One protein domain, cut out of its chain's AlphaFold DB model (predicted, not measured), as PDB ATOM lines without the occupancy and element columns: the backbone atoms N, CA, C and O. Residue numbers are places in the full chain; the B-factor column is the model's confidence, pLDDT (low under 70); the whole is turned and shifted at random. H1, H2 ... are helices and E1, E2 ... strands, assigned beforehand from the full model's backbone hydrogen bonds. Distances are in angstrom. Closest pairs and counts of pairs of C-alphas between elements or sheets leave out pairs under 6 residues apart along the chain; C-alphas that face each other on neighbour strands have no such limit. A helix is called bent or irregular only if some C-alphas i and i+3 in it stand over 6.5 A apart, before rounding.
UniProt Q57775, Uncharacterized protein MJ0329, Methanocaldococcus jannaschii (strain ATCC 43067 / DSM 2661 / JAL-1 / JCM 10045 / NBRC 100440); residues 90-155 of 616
ATOM      1  N   SER A  90      11.683 -23.869 -20.091       75.53
ATOM      2  CA  SER A  90      12.020 -22.988 -18.969       75.53
ATOM      3  C   SER A  90      11.267 -21.654 -19.043       75.53
ATOM      4  O   SER A  90      10.864 -21.187 -20.114       75.53
ATOM      5  N   MET A  91      11.042 -21.020 -17.887       73.50
ATOM      6  CA  MET A  91      10.208 -19.822 -17.831       73.50
ATOM      7  C   MET A  91      10.849 -18.682 -18.635       73.50
ATOM      8  O   MET A  91      12.048 -18.426 -18.546       73.50
ATOM      9  N   ASN A  92      10.037 -17.971 -19.417       79.50
ATOM     10  CA  ASN A  92      10.469 -16.890 -20.310       79.50
ATOM     11  C   ASN A  92      11.458 -17.287 -21.427       79.50
ATOM     12  O   ASN A  92      12.029 -16.374 -22.027       79.50
ATOM     13  N   PHE A  93      11.640 -18.580 -21.745       86.42
ATOM     14  CA  PHE A  93      12.496 -19.004 -22.859       86.42
ATOM     15  C   PHE A  93      12.103 -18.320 -24.179       86.42
ATOM     16  O   PHE A  93      10.959 -18.410 -24.632       86.42
ATOM     17  N   LYS A  94      13.059 -17.626 -24.804       87.67
ATOM     18  CA  LYS A  94      12.900 -16.948 -26.099       87.67
ATOM     19  C   LYS A  94      14.155 -17.135 -26.945       87.67
ATOM     20  O   LYS A  94      15.233 -16.677 -26.574       87.67
ATOM     21  N   GLU A  95      13.976 -17.755 -28.108       87.70
ATOM     22  CA  GLU A  95      14.950 -17.799 -29.201       87.70
ATOM     23  C   GLU A  95      14.812 -16.528 -30.057       87.70
ATOM     24  O   GLU A  95      13.706 -16.124 -30.423       87.70
ATOM     25  N   ARG A  96      15.935 -15.897 -30.402       87.61
ATOM     26  CA  ARG A  96      16.031 -14.814 -31.390       87.61
ATOM     27  C   ARG A  96      17.231 -15.055 -32.301       87.61
ATOM     28  O   ARG A  96      18.231 -15.626 -31.873       87.61
ATOM     29  N   LYS A  97      17.144 -14.572 -33.541       85.40
ATOM     30  CA  LYS A  97      18.231 -14.617 -34.532       85.40
ATOM     31  C   LYS A  97      18.705 -13.195 -34.826       85.40
ATOM     32  O   LYS A  97      17.899 -12.345 -35.194       85.40
ATOM     33  N   HIS A  98      19.995 -12.937 -34.640       82.36
ATOM     34  CA  HIS A  98      20.651 -11.663 -34.935       82.36
ATOM     35  C   HIS A  98      21.529 -11.821 -36.178       82.36
ATOM     36  O   HIS A  98      22.299 -12.772 -36.254       82.36
ATOM     37  N   TRP A  99      21.419 -10.929 -37.162       84.64
ATOM     38  CA  TRP A  99      22.303 -10.959 -38.330       84.64
ATOM     39  C   TRP A  99      23.644 -10.306 -37.991       84.64
ATOM     40  O   TRP A  99      23.684  -9.095 -37.789       84.64
ATOM     41  N   ASN A 100      24.726 -11.089 -37.972       80.84
ATOM     42  CA  ASN A 100      26.081 -10.581 -37.783       80.84
ATOM     43  C   ASN A 100      26.707 -10.249 -39.155       80.84
ATOM     44  O   ASN A 100      27.014 -11.177 -39.915       80.84
ATOM     45  N   PRO A 101      26.937  -8.964 -39.500       81.45
ATOM     46  CA  PRO A 101      27.457  -8.594 -40.816       81.45
ATOM     47  C   PRO A 101      28.911  -9.021 -41.041       81.45
ATOM     48  O   PRO A 101      29.295  -9.255 -42.182       81.45
ATOM     49  N   GLN A 102      29.717  -9.137 -39.977       79.92
ATOM     50  CA  GLN A 102      31.136  -9.504 -40.077       79.92
ATOM     51  C   GLN A 102      31.309 -11.002 -40.344       79.92
ATOM     52  O   GLN A 102      32.158 -11.403 -41.136       79.92
ATOM     53  N   LYS A 103      30.475 -11.830 -39.701       79.28
ATOM     54  CA  LYS A 103      30.460 -13.292 -39.875       79.28
ATOM     55  C   LYS A 103      29.556 -13.752 -41.034       79.28
ATOM     56  O   LYS A 103      29.502 -14.948 -41.315       79.28
ATOM     57  N   GLY A 104      28.825 -12.833 -41.677       80.07
ATOM     58  CA  GLY A 104      27.964 -13.098 -42.837       80.07
ATOM     59  C   GLY A 104      26.813 -14.077 -42.576       80.07
ATOM     60  O   GLY A 104      26.405 -14.789 -43.492       80.07
ATOM     61  N   ARG A 105      26.325 -14.173 -41.330       81.24
ATOM     62  CA  ARG A 105      25.354 -15.198 -40.910       81.24
ATOM     63  C   ARG A 105      24.458 -14.738 -39.760       81.24
ATOM     64  O   ARG A 105      24.782 -13.796 -39.039       81.24
ATOM     65  N   TYR A 106      23.355 -15.456 -39.554       81.94
ATOM     66  CA  TYR A 106      22.542 -15.322 -38.346       81.94
ATOM     67  C   TYR A 106      23.179 -16.049 -37.159       81.94
ATOM     68  O   TYR A 106      23.670 -17.168 -37.296       81.94
ATOM     69  N   GLU A 107      23.104 -15.427 -35.989       81.39
ATOM     70  CA  GLU A 107      23.588 -15.947 -34.713       81.39
ATOM     71  C   GLU A 107      22.461 -15.972 -33.682       81.39
ATOM     72  O   GLU A 107      21.507 -15.191 -33.753       81.39
ATOM     73  N   TYR A 108      22.549 -16.906 -32.738       84.92
ATOM     74  CA  TYR A 108      21.489 -17.165 -31.774       84.92
ATOM     75  C   TYR A 108      21.626 -16.275 -30.542       84.92
ATOM     76  O   TYR A 108      22.699 -16.132 -29.963       84.92
ATOM     77  N   CYS A 109      20.497 -15.711 -30.129       88.11
ATOM     78  CA  CYS A 109      20.300 -15.072 -28.842       88.11
ATOM     79  C   CYS A 109      19.222 -15.868 -28.103       88.11
ATOM     80  O   CYS A 109      18.071 -15.899 -28.544       88.11
ATOM     81  N   ILE A 110      19.581 -16.492 -26.984       90.77
ATOM     82  CA  ILE A 110      18.652 -17.226 -26.120       90.77
ATOM     83  C   ILE A 110      18.548 -16.487 -24.789       90.77
ATOM     84  O   ILE A 110      19.559 -16.242 -24.136       90.77
ATOM     85  N   THR A 111      17.325 -16.146 -24.377       88.76
ATOM     86  CA  THR A 111      17.038 -15.574 -23.050       88.76
ATOM     87  C   THR A 111      16.060 -16.478 -22.316       88.76
ATOM     88  O   THR A 111      15.026 -16.809 -22.896       88.76
ATOM     89  N   TYR A 112      16.346 -16.867 -21.075       87.00
ATOM     90  CA  TYR A 112      15.518 -17.813 -20.321       87.00
ATOM     91  C   TYR A 112      15.744 -17.692 -18.805       87.00
ATOM     92  O   TYR A 112      16.654 -16.989 -18.372       87.00
ATOM     93  N   THR A 113      14.892 -18.332 -18.000       81.44
ATOM     94  CA  THR A 113      14.962 -18.302 -16.526       81.44
ATOM     95  C   THR A 113      15.118 -19.718 -15.990       81.44
ATOM     96  O   THR A 113      14.332 -20.589 -16.364       81.44
ATOM     97  N   ILE A 114      16.088 -19.951 -15.107       77.64
ATOM     98  CA  ILE A 114      16.288 -21.240 -14.430       77.64
ATOM     99  C   ILE A 114      16.520 -21.046 -12.938       77.64
ATOM    100  O   ILE A 114      16.895 -19.959 -12.513       77.64
ATOM    101  N   LYS A 115      16.416 -22.129 -12.171       69.15
ATOM    102  CA  LYS A 115      16.845 -22.165 -10.773       69.15
ATOM    103  C   LYS A 115      18.367 -22.363 -10.694       69.15
ATOM    104  O   LYS A 115      18.860 -23.424 -11.080       69.15
ATOM    105  N   ARG A 116      19.096 -21.324 -10.267       63.62
ATOM    106  CA  ARG A 116      20.550 -21.316 -10.030       63.62
ATOM    107  C   ARG A 116      20.861 -21.796  -8.616       63.62
ATOM    108  O   ARG A 116      20.171 -21.464  -7.657       63.62
ATOM    109  N   ASN A 117      21.968 -22.526  -8.517       55.07
ATOM    110  CA  ASN A 117      22.231 -23.438  -7.414       55.07
ATOM    111  C   ASN A 117      23.599 -23.188  -6.761       55.07
ATOM    112  O   ASN A 117      24.443 -24.073  -6.694       55.07
ATOM    113  N   ASN A 118      23.847 -21.939  -6.347       50.63
ATOM    114  CA  ASN A 118      25.050 -21.445  -5.646       50.63
ATOM    115  C   ASN A 118      26.438 -21.678  -6.298       50.63
ATOM    116  O   ASN A 118      27.437 -21.155  -5.809       50.63
ATOM    117  N   ALA A 119      26.519 -22.395  -7.417       49.85
ATOM    118  CA  ALA A 119      27.717 -22.498  -8.240       49.85
ATOM    119  C   ALA A 119      28.069 -21.160  -8.914       49.85
ATOM    120  O   ALA A 119      27.206 -20.296  -9.109       49.85
ATOM    121  N   GLU A 120      29.325 -20.996  -9.349       57.38
ATOM    122  CA  GLU A 120      29.769 -19.810 -10.105       57.38
ATOM    123  C   GLU A 120      29.000 -19.608 -11.421       57.38
ATOM    124  O   GLU A 120      28.992 -18.500 -11.957       57.38
ATOM    125  N   ARG A 121      28.388 -20.673 -11.960       66.19
ATOM    126  CA  ARG A 121      27.809 -20.729 -13.308       66.19
ATOM    127  C   ARG A 121      26.473 -21.469 -13.277       66.19
ATOM    128  O   ARG A 121      26.299 -22.399 -12.496       66.19
ATOM    129  N   TRP A 122      25.537 -21.070 -14.137       64.86
ATOM    130  CA  TRP A 122      24.137 -21.528 -14.088       64.86
ATOM    131  C   TRP A 122      23.924 -23.039 -14.275       64.86
ATOM    132  O   TRP A 122      22.874 -23.557 -13.911       64.86
ATOM    133  N   TRP A 123      24.892 -23.735 -14.868       68.36
ATOM    134  CA  TRP A 123      24.762 -25.109 -15.359       68.36
ATOM    135  C   TRP A 123      25.204 -26.197 -14.361       68.36
ATOM    136  O   TRP A 123      25.174 -27.386 -14.676       68.36
ATOM    137  N   GLU A 124      25.621 -25.801 -13.160       61.27
ATOM    138  CA  GLU A 124      25.953 -26.687 -12.039       61.27
ATOM    139  C   GLU A 124      24.746 -26.770 -11.059       61.27
ATOM    140  O   GLU A 124      23.937 -25.844 -10.960       61.27
ATOM    141  N   VAL A 125      24.533 -27.930 -10.420       43.61
ATOM    142  CA  VAL A 125      23.187 -28.424 -10.015       43.61
ATOM    143  C   VAL A 125      22.901 -28.305  -8.494       43.61
ATOM    144  O   VAL A 125      23.825 -28.162  -7.704       43.61
ATOM    145  N   ASP A 126      21.612 -28.397  -8.118       44.76
ATOM    146  CA  ASP A 126      21.003 -28.544  -6.769       44.76
ATOM    147  C   ASP A 126      20.776 -27.289  -5.884       44.76
ATOM    148  O   ASP A 126      21.550 -26.997  -4.974       44.76
ATOM    149  N   THR A 127      19.669 -26.560  -6.125       51.19
ATOM    150  CA  THR A 127      18.825 -25.725  -5.215       51.19
ATOM    151  C   THR A 127      17.709 -25.006  -6.029       51.19
ATOM    152  O   THR A 127      17.132 -25.660  -6.898       51.19
ATOM    153  N   GLU A 128      17.288 -23.755  -5.732       59.13
ATOM    154  CA  GLU A 128      15.956 -23.236  -6.131       59.13
ATOM    155  C   GLU A 128      15.803 -21.736  -6.545       59.13
ATOM    156  O   GLU A 128      14.658 -21.312  -6.730       59.13
ATOM    157  N   GLU A 129      16.849 -20.914  -6.734       70.50
ATOM    158  CA  GLU A 129      16.679 -19.455  -7.006       70.50
ATOM    159  C   GLU A 129      16.552 -19.068  -8.497       70.50
ATOM    160  O   GLU A 129      17.465 -19.312  -9.281       70.50
ATOM    161  N   ASP A 130      15.465 -18.396  -8.904       74.35
ATOM    162  CA  ASP A 130      15.217 -18.018 -10.310       74.35
ATOM    163  C   ASP A 130      16.169 -16.918 -10.843       74.35
ATOM    164  O   ASP A 130      16.021 -15.729 -10.554       74.35
ATOM    165  N   VAL A 131      17.097 -17.308 -11.721       79.13
ATOM    166  CA  VAL A 131      18.078 -16.453 -12.406       79.13
ATOM    167  C   VAL A 131      17.791 -16.370 -13.904       79.13
ATOM    168  O   VAL A 131      17.502 -17.372 -14.562       79.13
ATOM    169  N   ARG A 132      17.909 -15.160 -14.469       85.75
ATOM    170  CA  ARG A 132      17.787 -14.924 -15.916       85.75
ATOM    171  C   ARG A 132      19.140 -15.096 -16.600       85.75
ATOM    172  O   ARG A 132      20.068 -14.330 -16.346       85.75
ATOM    173  N   VAL A 133      19.215 -16.054 -17.514       88.13
ATOM    174  CA  VAL A 133      20.399 -16.348 -18.323       88.13
ATOM    175  C   VAL A 133      20.190 -15.811 -19.740       88.13
ATOM    176  O   VAL A 133      19.126 -15.987 -20.343       88.13
ATOM    177  N   VAL A 134      21.219 -15.159 -20.280       90.02
ATOM    178  CA  VAL A 134      21.285 -14.686 -21.667       90.02
ATOM    179  C   VAL A 134      22.529 -15.263 -22.328       90.02
ATOM    180  O   VAL A 134      23.638 -15.053 -21.848       90.02
ATOM    181  N   ILE A 135      22.351 -15.962 -23.447       91.56
ATOM    182  CA  ILE A 135      23.437 -16.488 -24.283       91.56
ATOM    183  C   ILE A 135      23.334 -15.790 -25.639       91.56
ATOM    184  O   ILE A 135      22.349 -16.006 -26.351       91.56
ATOM    185  N   ALA A 136      24.280 -14.906 -25.967       89.89
ATOM    186  CA  ALA A 136      24.204 -14.047 -27.152       89.89
ATOM    187  C   ALA A 136      25.573 -13.446 -27.555       89.89
ATOM    188  O   ALA A 136      26.455 -13.327 -26.704       89.89
ATOM    189  N   PRO A 137      25.719 -12.972 -28.814       87.59
ATOM    190  CA  PRO A 137      26.840 -12.144 -29.267       87.59
ATOM    191  C   PRO A 137      27.249 -11.059 -28.271       87.59
ATOM    192  O   PRO A 137      26.430 -10.227 -27.879       87.59
ATOM    193  N   MET A 138      28.530 -11.031 -27.889       86.33
ATOM    194  CA  MET A 138      29.073 -10.101 -26.879       86.33
ATOM    195  C   MET A 138      28.800  -8.619 -27.208       86.33
ATOM    196  O   MET A 138      28.583  -7.807 -26.311       86.33
ATOM    197  N   GLU A 139      28.735  -8.274 -28.496       84.66
ATOM    198  CA  GLU A 139      28.349  -6.951 -29.019       84.66
ATOM    199  C   GLU A 139      26.907  -6.532 -28.664       84.66
ATOM    200  O   GLU A 139      26.599  -5.340 -28.544       84.66
ATOM    201  N   LEU A 140      26.027  -7.506 -28.410       86.11
ATOM    202  CA  LEU A 140      24.660  -7.283 -27.954       86.11
ATOM    203  C   LEU A 140      24.538  -7.106 -26.437       86.11
ATOM    204  O   LEU A 140      23.474  -6.677 -26.004       86.11
ATOM    205  N   ARG A 141      25.581  -7.369 -25.633       86.22
ATOM    206  CA  ARG A 141      25.520  -7.350 -24.153       86.22
ATOM    207  C   ARG A 141      24.900  -6.074 -23.571       86.22
ATOM    208  O   ARG A 141      24.132  -6.146 -22.621       86.22
ATOM    209  N   GLN A 142      25.171  -4.929 -24.192       86.68
ATOM    210  CA  GLN A 142      24.617  -3.612 -23.843       86.68
ATOM    211  C   GLN A 142      23.088  -3.465 -24.010       86.68
ATOM    212  O   GLN A 142      22.511  -2.515 -23.491       86.68
ATOM    213  N   HIS A 143      22.421  -4.380 -24.722       86.52
ATOM    214  CA  HIS A 143      20.965  -4.385 -24.920       86.52
ATOM    215  C   HIS A 143      20.210  -5.166 -23.832       86.52
ATOM    216  O   HIS A 143      18.980  -5.236 -23.876       86.52
ATOM    217  N   PHE A 144      20.922  -5.779 -22.881       86.17
ATOM    218  CA  PHE A 144      20.337  -6.585 -21.815       86.17
ATOM    219  C   PHE A 144      20.478  -5.901 -20.447       86.17
ATOM    220  O   PHE A 144      21.454  -5.182 -20.222       86.17
ATOM    221  N   PRO A 145      19.523  -6.113 -19.522       83.95
ATOM    222  CA  PRO A 145      19.620  -5.604 -18.155       83.95
ATOM    223  C   PRO A 145      20.869  -6.114 -17.420       83.95
ATOM    224  O   PRO A 145      21.312  -7.238 -17.647       83.95
ATOM    225  N   ALA A 146      21.422  -5.308 -16.511       79.69
ATOM    226  CA  ALA A 146      22.647  -5.650 -15.778       79.69
ATOM    227  C   ALA A 146      22.471  -6.787 -14.746       79.69
ATOM    228  O   ALA A 146      23.462  -7.314 -14.253       79.69
ATOM    229  N   ASP A 147      21.227  -7.161 -14.432       82.51
ATOM    230  CA  ASP A 147      20.839  -8.260 -13.539       82.51
ATOM    231  C   ASP A 147      20.734  -9.636 -14.233       82.51
ATOM    232  O   ASP A 147      20.350 -10.610 -13.589       82.51
ATOM    233  N   VAL A 148      21.069  -9.749 -15.528       86.52
ATOM    234  CA  VAL A 148      21.138 -11.052 -16.219       86.52
ATOM    235  C   VAL A 148      22.550 -11.632 -16.197       86.52
ATOM    236  O   VAL A 148      23.539 -10.912 -16.359       86.52
ATOM    237  N   GLU A 149      22.661 -12.957 -16.118       86.85
ATOM    238  CA  GLU A 149      23.929 -13.610 -16.425       86.85
ATOM    239  C   GLU A 149      24.135 -13.668 -17.937       86.85
ATOM    240  O   GLU A 149      23.424 -14.378 -18.653       86.85
ATOM    241  N   PHE A 150      25.113 -12.907 -18.425       88.93
ATOM    242  CA  PHE A 150      25.430 -12.826 -19.845       88.93
ATOM    243  C   PHE A 150      26.583 -13.757 -20.230       88.93
ATOM    244  O   PHE A 150      27.700 -13.613 -19.727       88.93
ATOM    245  N   TYR A 151      26.331 -14.636 -21.197       89.77
ATOM    246  CA  TYR A 151      27.285 -15.594 -21.741       89.77
ATOM    247  C   TYR A 151      27.489 -15.419 -23.247       89.77
ATOM    248  O   TYR A 151      26.562 -15.164 -24.011       89.77
ATOM    249  N   ASP A 152      28.743 -15.608 -23.641       88.34
ATOM    250  CA  ASP A 152      29.249 -15.618 -25.012       88.34
ATOM    251  C   ASP A 152      28.659 -16.797 -25.808       88.34
ATOM    252  O   ASP A 152      28.719 -17.947 -25.366       88.34
ATOM    253  N   GLU A 153      28.098 -16.529 -26.986       88.83
ATOM    254  CA  GLU A 153      27.418 -17.513 -27.827       88.83
ATOM    255  C   GLU A 153      28.349 -18.565 -28.441       88.83
ATOM    256  O   GLU A 153      27.859 -19.565 -28.962       88.83
ATOM    257  N   LYS A 154      29.678 -18.399 -28.376       87.99
ATOM    258  CA  LYS A 154      30.636 -19.308 -29.036       87.99
ATOM    259  C   LYS A 154      30.529 -20.778 -28.622       87.99
ATOM    260  O   LYS A 154      30.886 -21.642 -29.416       87.99
ATOM    261  N   TYR A 155      30.046 -21.072 -27.410       90.80
ATOM    262  CA  TYR A 155      29.831 -22.447 -26.938       90.80
ATOM    263  C   TYR A 155      28.423 -22.984 -27.241       90.80
ATOM    264  O   TYR A 155      28.170 -24.168 -27.037       90.80
TER     265      TYR A 155
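Overview. This is residues 90 to 155 of the 616 residues of the protein "Uncharacterized protein MJ0329" of Methanocaldococcus jannaschii (strain ATCC 43067 / DSM 2661 / JAL-1 / JCM 10045 / NBRC 100440) (UniProt Q57775). The model is one elongated, twisted sheet of four strands, in which the long hairpin E1 and E2 runs along the longest axis, E3 lies beside E2, and the short strand E4 makes the other edge. The short helix H1 is on this sheet near E4, and a long loop, residues 117 to 128, links E2 to E3 at the end of the sheet away from the E1 to E2 turn. The printed part has 66 residues, with named elements in the order E1, E2, E3, H1, E4; the sheet's order is E1, E2, E3, E4, mixed, and the class is mostly strand. The whole is only just compact, close to loose, with a radius of gyration of the C-alphas of 12.9 A, and spans 41 by 21 by 20 A.

Arrangement. E1, residues 91 to 100, is an edge strand and forms an antiparallel hairpin with E2, residues 105 to 116, at 158 degrees; N 96 and O 109 are 2.8 A apart, within hydrogen-bond range. E2 bends by 59 degrees at residue 113. E2 and E3, residues 129 to 136, are also an antiparallel hairpin, at 171 degrees, with N 112 and O 133 at 3.0 A. E1, E2 and E3 form a meander, each strand the antiparallel neighbour of the one before. E3 and E4, residues 149 to 152, are parallel at 27 degrees, with N 134 and O 149 at 2.8 A. H1, residues 138 to 143, is on the sheet at a height of 7.3 A, only just over none of the strands, with 2 of its C-alphas falling on E3. Its closest C-alphas to E4 are those of Met 138 and Asp 152, 5.8 A apart. E3, H1 and E4 form a strand-helix-strand unit, two parallel neighbour strands with a helix between, whose crossover is right-handed. H1 is irregular, with C-alphas 139 and 142 at 7.2 A; 0 of its 2 O i to N i+4 pairs and 2 of its 3 O i to N i+3 pairs are within hydrogen-bond range. E1 and E4 are apart.

Along the chain. E1 begins at C-alpha 91 (10.208, -19.822, -17.831) and is 27.1 A long. E2, the longest strand, is 31.8 A, and E3 is 22.2 A. H1 is 10.1 A long, from C-alpha 138 (29.073, -10.101, -26.879). E4 is 10.3 A and ends at C-alpha 152 (29.249, -15.618, -25.012).

Size, cuts and confidence. The two C-alphas farthest apart, those of Gly 104 and Thr 127, are 40.7 A apart. The printed part has no cut. The link E2 to E3, 12 residues, is long; the others are tight. The mean pLDDT of the printed part is 78.7, and residues 115 to 128, of which 115 and 116 belong to E2, are under 70.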